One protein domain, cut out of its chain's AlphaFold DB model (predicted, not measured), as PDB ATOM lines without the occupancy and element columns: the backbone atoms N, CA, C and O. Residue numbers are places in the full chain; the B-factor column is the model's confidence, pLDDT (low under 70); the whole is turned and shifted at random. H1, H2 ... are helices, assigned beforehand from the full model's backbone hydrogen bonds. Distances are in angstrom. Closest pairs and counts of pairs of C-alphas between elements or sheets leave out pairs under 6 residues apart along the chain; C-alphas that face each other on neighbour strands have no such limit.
ATOM      1  N   GLU A   2     125.125 158.938 157.667       50.66
ATOM      2  CA  GLU A   2     123.985 159.159 156.775       50.66
ATOM      3  C   GLU A   2     124.393 160.227 155.759       50.66
ATOM      4  O   GLU A   2     124.908 161.277 156.135       50.66
ATOM      5  N   LYS A   3     124.253 159.927 154.464       58.00
ATOM      6  CA  LYS A   3     124.412 160.947 153.428       58.00
ATOM      7  C   LYS A   3     123.249 161.915 153.596       58.00
ATOM      8  O   LYS A   3     122.098 161.485 153.514       58.00
ATOM      9  N   SER A   4     123.557 163.180 153.860       70.50
ATOM     10  CA  SER A   4     122.542 164.225 153.900       70.50
ATOM     11  C   SER A   4     121.755 164.250 152.592       70.50
ATOM     12  O   SER A   4     122.294 163.970 151.519       70.50
ATOM     13  N   LYS A   5     120.462 164.563 152.694       78.81
ATOM     14  CA  LYS A   5     119.586 164.752 151.532       78.81
ATOM     15  C   LYS A   5     119.855 166.080 150.821       78.81
ATOM     16  O   LYS A   5     119.384 166.241 149.702       78.81
ATOM     17  N   THR A   6     120.580 166.991 151.470       88.19
ATOM     18  CA  THR A   6     120.872 168.343 150.984       88.19
ATOM     19  C   THR A   6     122.351 168.695 151.197       88.19
ATOM     20  O   THR A   6     122.675 169.575 151.995       88.19
ATOM     21  N   PRO A   7     123.279 167.958 150.555       91.06
ATOM     22  CA  PRO A   7     124.715 168.137 150.765       91.06
ATOM     23  C   PRO A   7     125.231 169.527 150.364       91.06
ATOM     24  O   PRO A   7     126.182 170.017 150.973       91.06
ATOM     25  N   THR A   8     124.632 170.172 149.363       89.69
ATOM     26  CA  THR A   8     125.053 171.502 148.902       89.69
ATOM     27  C   THR A   8     124.599 172.583 149.875       89.69
ATOM     28  O   THR A   8     125.389 173.456 150.233       89.69
ATOM     29  N   LEU A   9     123.362 172.501 150.373       90.19
ATOM     30  CA  LEU A   9     122.862 173.411 151.405       90.19
ATOM     31  C   LEU A   9     123.618 173.243 152.726       90.19
ATOM     32  O   LEU A   9     123.943 174.243 153.363       90.19
ATOM     33  N   ASP A  10     123.959 172.013 153.112       93.00
ATOM     34  CA  ASP A  10     124.766 171.768 154.312       93.00
ATOM     35  C   ASP A  10     126.140 172.432 154.192       93.00
ATOM     36  O   ASP A  10     126.559 173.162 155.091       93.00
ATOM     37  N   LYS A  11     126.798 172.275 153.035       92.12
ATOM     38  CA  LYS A  11     128.062 172.956 152.733       92.12
ATOM     39  C   LYS A  11     127.915 174.477 152.823       92.12
ATOM     40  O   LYS A  11     128.791 175.130 153.378       92.12
ATOM     41  N   MET A  12     126.813 175.049 152.328       90.56
ATOM     42  CA  MET A  12     126.541 176.491 152.438       90.56
ATOM     43  C   MET A  12     126.418 176.964 153.892       90.56
ATOM     44  O   MET A  12     126.864 178.069 154.199       90.56
ATOM     45  N   VAL A  13     125.841 176.148 154.782       93.19
ATOM     46  CA  VAL A  13     125.777 176.446 156.223       93.19
ATOM     47  C   VAL A  13     127.167 176.365 156.849       93.19
ATOM     48  O   VAL A  13     127.562 177.275 157.574       93.19
ATOM     49  N   GLU A  14     127.935 175.319 156.541       93.69
ATOM     50  CA  GLU A  14     129.287 175.123 157.082       93.69
ATOM     51  C   GLU A  14     130.223 176.294 156.758       93.69
ATOM     52  O   GLU A  14     130.996 176.732 157.611       93.69
ATOM     53  N   ILE A  15     130.143 176.832 155.540       93.31
ATOM     54  CA  ILE A  15     131.013 177.926 155.098       93.31
ATOM     55  C   ILE A  15     130.429 179.318 155.354       93.31
ATOM     56  O   ILE A  15     131.044 180.309 154.956       93.31
ATOM     57  N   GLN A  16     129.236 179.427 155.945       92.25
ATOM     58  CA  GLN A  16     128.467 180.674 155.990       92.25
ATOM     59  C   GLN A  16     129.284 181.846 156.549       92.25
ATOM     60  O   GLN A  16     129.343 182.911 155.935       92.25
ATOM     61  N   GLU A  17     129.961 181.636 157.680       94.12
ATOM     62  CA  GLU A  17     130.788 182.659 158.332       94.12
ATOM     63  C   GLU A  17     131.972 183.091 157.452       94.12
ATOM     64  O   GLU A  17     132.282 184.278 157.338       94.12
ATOM     65  N   GLN A  18     132.618 182.132 156.785       94.56
ATOM     66  CA  GLN A  18     133.759 182.389 155.905       94.56
ATOM     67  C   GLN A  18     133.322 183.138 154.644       94.56
ATOM     68  O   GLN A  18     133.961 184.110 154.245       94.56
ATOM     69  N   SER A  19     132.207 182.719 154.046       92.00
ATOM     70  CA  SER A  19     131.622 183.360 152.872       92.00
ATOM     71  C   SER A  19     131.186 184.790 153.169       92.00
ATOM     72  O   SER A  19     131.470 185.695 152.381       92.00
ATOM     73  N   GLN A  20     130.607 185.028 154.347       93.19
ATOM     74  CA  GLN A  20     130.274 186.372 154.800       93.19
ATOM     75  C   GLN A  20     131.524 187.250 154.933       93.19
ATOM     76  O   GLN A  20     131.551 188.347 154.374       93.19
ATOM     77  N   LEU A  21     132.576 186.766 155.600       95.81
ATOM     78  CA  LEU A  21     133.828 187.514 155.748       95.81
ATOM     79  C   LEU A  21     134.463 187.841 154.385       95.81
ATOM     80  O   LEU A  21     134.910 188.966 154.157       95.81
ATOM     81  N   CYS A  22     134.479 186.877 153.460       94.00
ATOM     82  CA  CYS A  22     134.947 187.089 152.093       94.00
ATOM     83  C   CYS A  22     134.085 188.118 151.347       94.00
ATOM     84  O   CYS A  22     134.627 188.972 150.648       94.00
ATOM     85  N   GLY A  23     132.764 188.088 151.523       90.38
ATOM     86  CA  GLY A  23     131.845 189.072 150.955       90.38
ATOM     87  C   GLY A  23     132.091 190.486 151.481       90.38
ATOM     88  O   GLY A  23     132.205 191.420 150.690       90.38
ATOM     89  N   GLU A  24     132.256 190.639 152.796       92.50
ATOM     90  CA  GLU A  24     132.587 191.916 153.437       92.50
ATOM     91  C   GLU A  24     133.950 192.448 152.976       92.50
ATOM     92  O   GLU A  24     134.110 193.648 152.724       92.50
ATOM     93  N   PHE A  25     134.931 191.555 152.809       91.69
ATOM     94  CA  PHE A  25     136.231 191.902 152.246       91.69
ATOM     95  C   PHE A  25     136.111 192.387 150.798       91.69
ATOM     96  O   PHE A  25     136.680 193.427 150.466       91.69
ATOM     97  N   LEU A  26     135.361 191.680 149.945       86.19
ATOM     98  CA  LEU A  26     135.133 192.078 148.554       86.19
ATOM     99  C   LEU A  26     134.414 193.430 148.473       86.19
ATOM    100  O   LEU A  26     134.835 194.294 147.706       86.19
ATOM    101  N   ASP A  27     133.403 193.662 149.311       85.00
ATOM    102  CA  ASP A  27     132.697 194.946 149.382       85.00
ATOM    103  C   ASP A  27     133.633 196.083 149.825       85.00
ATOM    104  O   ASP A  27     133.633 197.178 149.250       85.00
ATOM    105  N   TRP A  28     134.483 195.838 150.829       86.69
ATOM    106  CA  TRP A  28     135.511 196.791 151.240       86.69
ATOM    107  C   TRP A  28     136.523 197.058 150.119       86.69
ATOM    108  O   TRP A  28     136.853 198.221 149.865       86.69
ATOM    109  N   PHE A  29     136.987 196.009 149.441       81.94
ATOM    110  CA  PHE A  29     138.001 196.067 148.394       81.94
ATOM    111  C   PHE A  29     137.503 196.849 147.178       81.94
ATOM    112  O   PHE A  29     138.154 197.811 146.770       81.94
ATOM    113  N   LEU A  30     136.311 196.520 146.674       73.62
ATOM    114  CA  LEU A  30     135.663 197.217 145.559       73.62
ATOM    115  C   LEU A  30     135.343 198.680 145.895       73.62
ATOM    116  O   LEU A  30     135.382 199.545 145.025       73.62
ATOM    117  N   ARG A  31     135.066 198.996 147.169       73.75
ATOM    118  CA  ARG A  31     134.857 200.382 147.616       73.75
ATOM    119  C   ARG A  31     136.156 201.186 147.706       73.75
ATOM    120  O   ARG A  31     136.131 202.405 147.542       73.75
ATOM    121  N   LYS A  32     137.272 200.547 148.067       73.81
ATOM    122  CA  LYS A  32     138.556 201.223 148.324       73.81
ATOM    123  C   LYS A  32     139.441 201.331 147.092       73.81
ATOM    124  O   LYS A  32     140.203 202.290 146.992       73.81
ATOM    125  N   TYR A  33     139.332 200.381 146.176       66.56
ATOM    126  CA  TYR A  33     140.152 200.308 144.982       66.56
ATOM    127  C   TYR A  33     139.252 200.331 143.751       66.56
ATOM    128  O   TYR A  33     138.283 199.586 143.671       66.56
ATOM    129  N   THR A  34     139.598 201.155 142.760       59.25
ATOM    130  CA  THR A  34     138.960 201.144 141.435       59.25
ATOM    131  C   THR A  34     139.457 199.944 140.631       59.25
ATOM    132  O   THR A  34     140.103 200.094 139.592       59.25
ATOM    133  N   VAL A  35     139.250 198.739 141.152       57.88
ATOM    134  CA  VAL A  35     139.427 197.517 140.377       57.88
ATOM    135  C   VAL A  35     138.116 197.342 139.618       57.88
ATOM    136  O   VAL A  35     137.059 197.346 140.239       57.88
ATOM    137  N   PHE A  36     138.199 197.267 138.286       56.12
ATOM    138  CA  PHE A  36     137.063 197.126 137.359       56.12
ATOM    139  C   PHE A  36     136.261 198.398 136.982       56.12
ATOM    140  O   PHE A  36     135.076 198.282 136.681       56.12
ATOM    141  N   ASP A  37     136.876 199.596 136.885       48.81
ATOM    142  CA  ASP A  37     136.202 200.754 136.247       48.81
ATOM    143  C   ASP A  37     136.990 201.465 135.113       48.81
ATOM    144  O   ASP A  37     138.220 201.565 135.100       48.81
ATOM    145  N   ARG A  38     136.199 201.929 134.134       48.94
ATOM    146  CA  ARG A  38     136.420 202.313 132.724       48.94
ATOM    147  C   ARG A  38     137.712 203.061 132.371       48.94
ATOM    148  O   ARG A  38     137.818 204.269 132.581       48.94
ATOM    149  N   LYS A  39     138.586 202.425 131.580       43.25
ATOM    150  CA  LYS A  39     139.504 203.143 130.668       43.25
ATOM    151  C   LYS A  39     139.698 202.448 129.317       43.25
ATOM    152  O   LYS A  39     140.819 202.119 128.960       43.25
ATOM    153  N   ASN A  52     130.323 194.848 128.211       39.69
ATOM    154  CA  ASN A  52     131.597 195.401 128.686       39.69
ATOM    155  C   ASN A  52     131.544 196.694 129.517       39.69
ATOM    156  O   ASN A  52     132.001 197.765 129.107       39.69
ATOM    157  N   GLY A  53     131.030 196.552 130.740       44.81
ATOM    158  CA  GLY A  53     131.814 196.874 131.936       44.81
ATOM    159  C   GLY A  53     132.097 195.557 132.665       44.81
ATOM    160  O   GLY A  53     131.204 194.711 132.694       44.81
ATOM    161  N   ASP A  54     133.308 195.364 133.187       52.56
ATOM    162  CA  ASP A  54     133.741 194.152 133.905       52.56
ATOM    163  C   ASP A  54     133.028 194.033 135.265       52.56
ATOM    164  O   ASP A  54     133.625 194.144 136.334       52.56
ATOM    165  N   TYR A  55     131.709 193.874 135.241       55.97
ATOM    166  CA  TYR A  55     130.910 193.668 136.434       55.97
ATOM    167  C   TYR A  55     131.214 192.276 136.990       55.97
ATOM    168  O   TYR A  55     130.753 191.264 136.458       55.97
ATOM    169  N   ILE A  56     131.994 192.226 138.069       66.50
ATOM    170  CA  ILE A  56     132.135 191.014 138.869       66.50
ATOM    171  C   ILE A  56     130.871 190.848 139.703       66.50
ATOM    172  O   ILE A  56     130.583 191.639 140.600       66.50
ATOM    173  N   ASN A  57     130.129 189.785 139.413       76.31
ATOM    174  CA  ASN A  57     129.057 189.324 140.277       76.31
ATOM    175  C   ASN A  57     129.686 188.657 141.515       76.31
ATOM    176  O   ASN A  57     130.297 187.592 141.405       76.31
ATOM    177  N   LYS A  58     129.569 189.316 142.676       81.44
ATOM    178  CA  LYS A  58     130.158 188.878 143.950       81.44
ATOM    179  C   LYS A  58     129.655 187.494 144.349       81.44
ATOM    180  O   LYS A  58     130.437 186.662 144.789       81.44
ATOM    181  N   GLU A  59     128.365 187.248 144.177       83.44
ATOM    182  CA  GLU A  59     127.700 186.015 144.582       83.44
ATOM    183  C   GLU A  59     128.198 184.820 143.760       83.44
ATOM    184  O   GLU A  59     128.523 183.784 144.330       83.44
ATOM    185  N   LYS A  60     128.347 184.985 142.438       84.81
ATOM    186  CA  LYS A  60     128.943 183.965 141.561       84.81
ATOM    187  C   LYS A  60     130.410 183.718 141.887       84.81
ATOM    188  O   LYS A  60     130.818 182.572 141.972       84.81
ATOM    189  N   LEU A  61     131.184 184.780 142.124       86.31
ATOM    190  CA  LEU A  61     132.596 184.645 142.483       86.31
ATOM    191  C   LEU A  61     132.779 183.878 143.799       86.31
ATOM    192  O   LEU A  61     133.672 183.043 143.904       86.31
ATOM    193  N   LEU A  62     131.946 184.163 144.803       90.62
ATOM    194  CA  LEU A  62     131.969 183.438 146.071       90.62
ATOM    195  C   LEU A  62     131.519 181.986 145.883       90.62
ATOM    196  O   LEU A  62     132.155 181.092 146.433       90.62
ATOM    197  N   ALA A  63     130.477 181.737 145.087       91.00
ATOM    198  CA  ALA A  63     130.043 180.381 144.772       91.00
ATOM    199  C   ALA A  63     131.167 179.569 144.110       91.00
ATOM    200  O   ALA A  63     131.486 178.483 144.585       91.00
ATOM    201  N   ASP A  64     131.841 180.137 143.109       90.44
ATOM    202  CA  ASP A  64     132.987 179.511 142.449       90.44
ATOM    203  C   ASP A  64     134.155 179.289 143.428       90.44
ATOM    204  O   ASP A  64     134.772 178.227 143.441       90.44
ATOM    205  N   PHE A  65     134.454 180.273 144.285       92.44
ATOM    206  CA  PHE A  65     135.547 180.194 145.260       92.44
ATOM    207  C   PHE A  65     135.346 179.077 146.292       92.44
ATOM    208  O   PHE A  65     136.305 178.406 146.672       92.44
ATOM    209  N   PHE A  66     134.107 178.872 146.738       93.38
ATOM    210  CA  PHE A  66     133.758 177.831 147.700       93.38
ATOM    211  C   PHE A  66     133.300 176.520 147.051       93.38
ATOM    212  O   PHE A  66     132.940 175.583 147.770       93.38
ATOM    213  N   ASP A  67     133.341 176.424 145.719       93.44
ATOM    214  CA  ASP A  67     132.901 175.252 144.961       93.44
ATOM    215  C   ASP A  67     131.432 174.892 145.285       93.44
ATOM    216  O   ASP A  67     131.100 173.770 145.673       93.44
ATOM    217  N   ILE A  68     130.551 175.897 145.234       93.94
ATOM    218  CA  ILE A  68     129.098 175.747 145.387       93.94
ATOM    219  C   ILE A  68     128.442 175.773 144.009       93.94
ATOM    220  O   ILE A  68     128.479 176.785 143.309       93.94
ATOM    221  N   ASP A  69     127.741 174.693 143.676       92.12
ATOM    222  CA  ASP A  69     126.803 174.673 142.557       92.12
ATOM    223  C   ASP A  69     125.488 175.354 142.979       92.12
ATOM    224  O   ASP A  69     124.682 174.799 143.730       92.12
TER     225      ASP A  69
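What this domain is: This is residues 2 to 39 and 52 to 69 of the 117 residues of an uncharacterized protein of [Eubacterium] rectale (UniProt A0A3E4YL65). One long helix, H2, makes the spine of a thin, loose model; the short helix H3 packs slantwise on part of it, and the short helix H1 turns off at a corner from the beginning of H2. Residues 2 to 7 stick out beyond the rest at one end of the long axis, and the stretch from 33 to 39 runs off at the other. The printed part has 56 residues with three named helices, H1, H2 and H3 along the chain, and no named strand; the class is all helix. The whole is loose, with a radius of gyration of the C-alphas of 14.5 A, and the C-alphas span 53 by 23 by 10 A.

How they stand to each other: H2, residues 16 to 32, touches H3, residues 58 to 65, with its residues 19 to 26 alone. Their closest C-alphas, those of Ser 19 and Leu 62, are 6.8 A apart. The two run opposite ways at a steep tilt of 54 degrees. H1, residues 7 to 14, and H2 meet only through their link, which is tight, with one residue, Ile 15. H1 and H3 are apart. In H1, H2 and H3 every O i to N i+4 pair is within hydrogen-bond range.

Where its parts are: H2 is 24.1 A long from C-alpha 16 at (128.467, 180.674, 155.990) to C-alpha 32 at (138.556, 201.223, 148.324). H1 measures 10.5 A from Pro 7 to Glu 14, with C-alpha 7 at (124.715, 168.137, 150.765). H3 measures 10.3 A from Lys 58 to Phe 65, with C-alpha 65 at (135.547, 180.194, 145.260).

The domain as a whole: The C-alphas of Glu 2 and Lys 39, the two farthest apart, are 53.5 A apart. Residues 40 to 51 are not printed, and C-alphas 39 and 52 are 11.2 A apart across this cut, in the link from H2 to H3. The mean pLDDT of the printed part is 79.5, and it is under 70 at residues 2 to 3, 33 to 39 and 52 to 56.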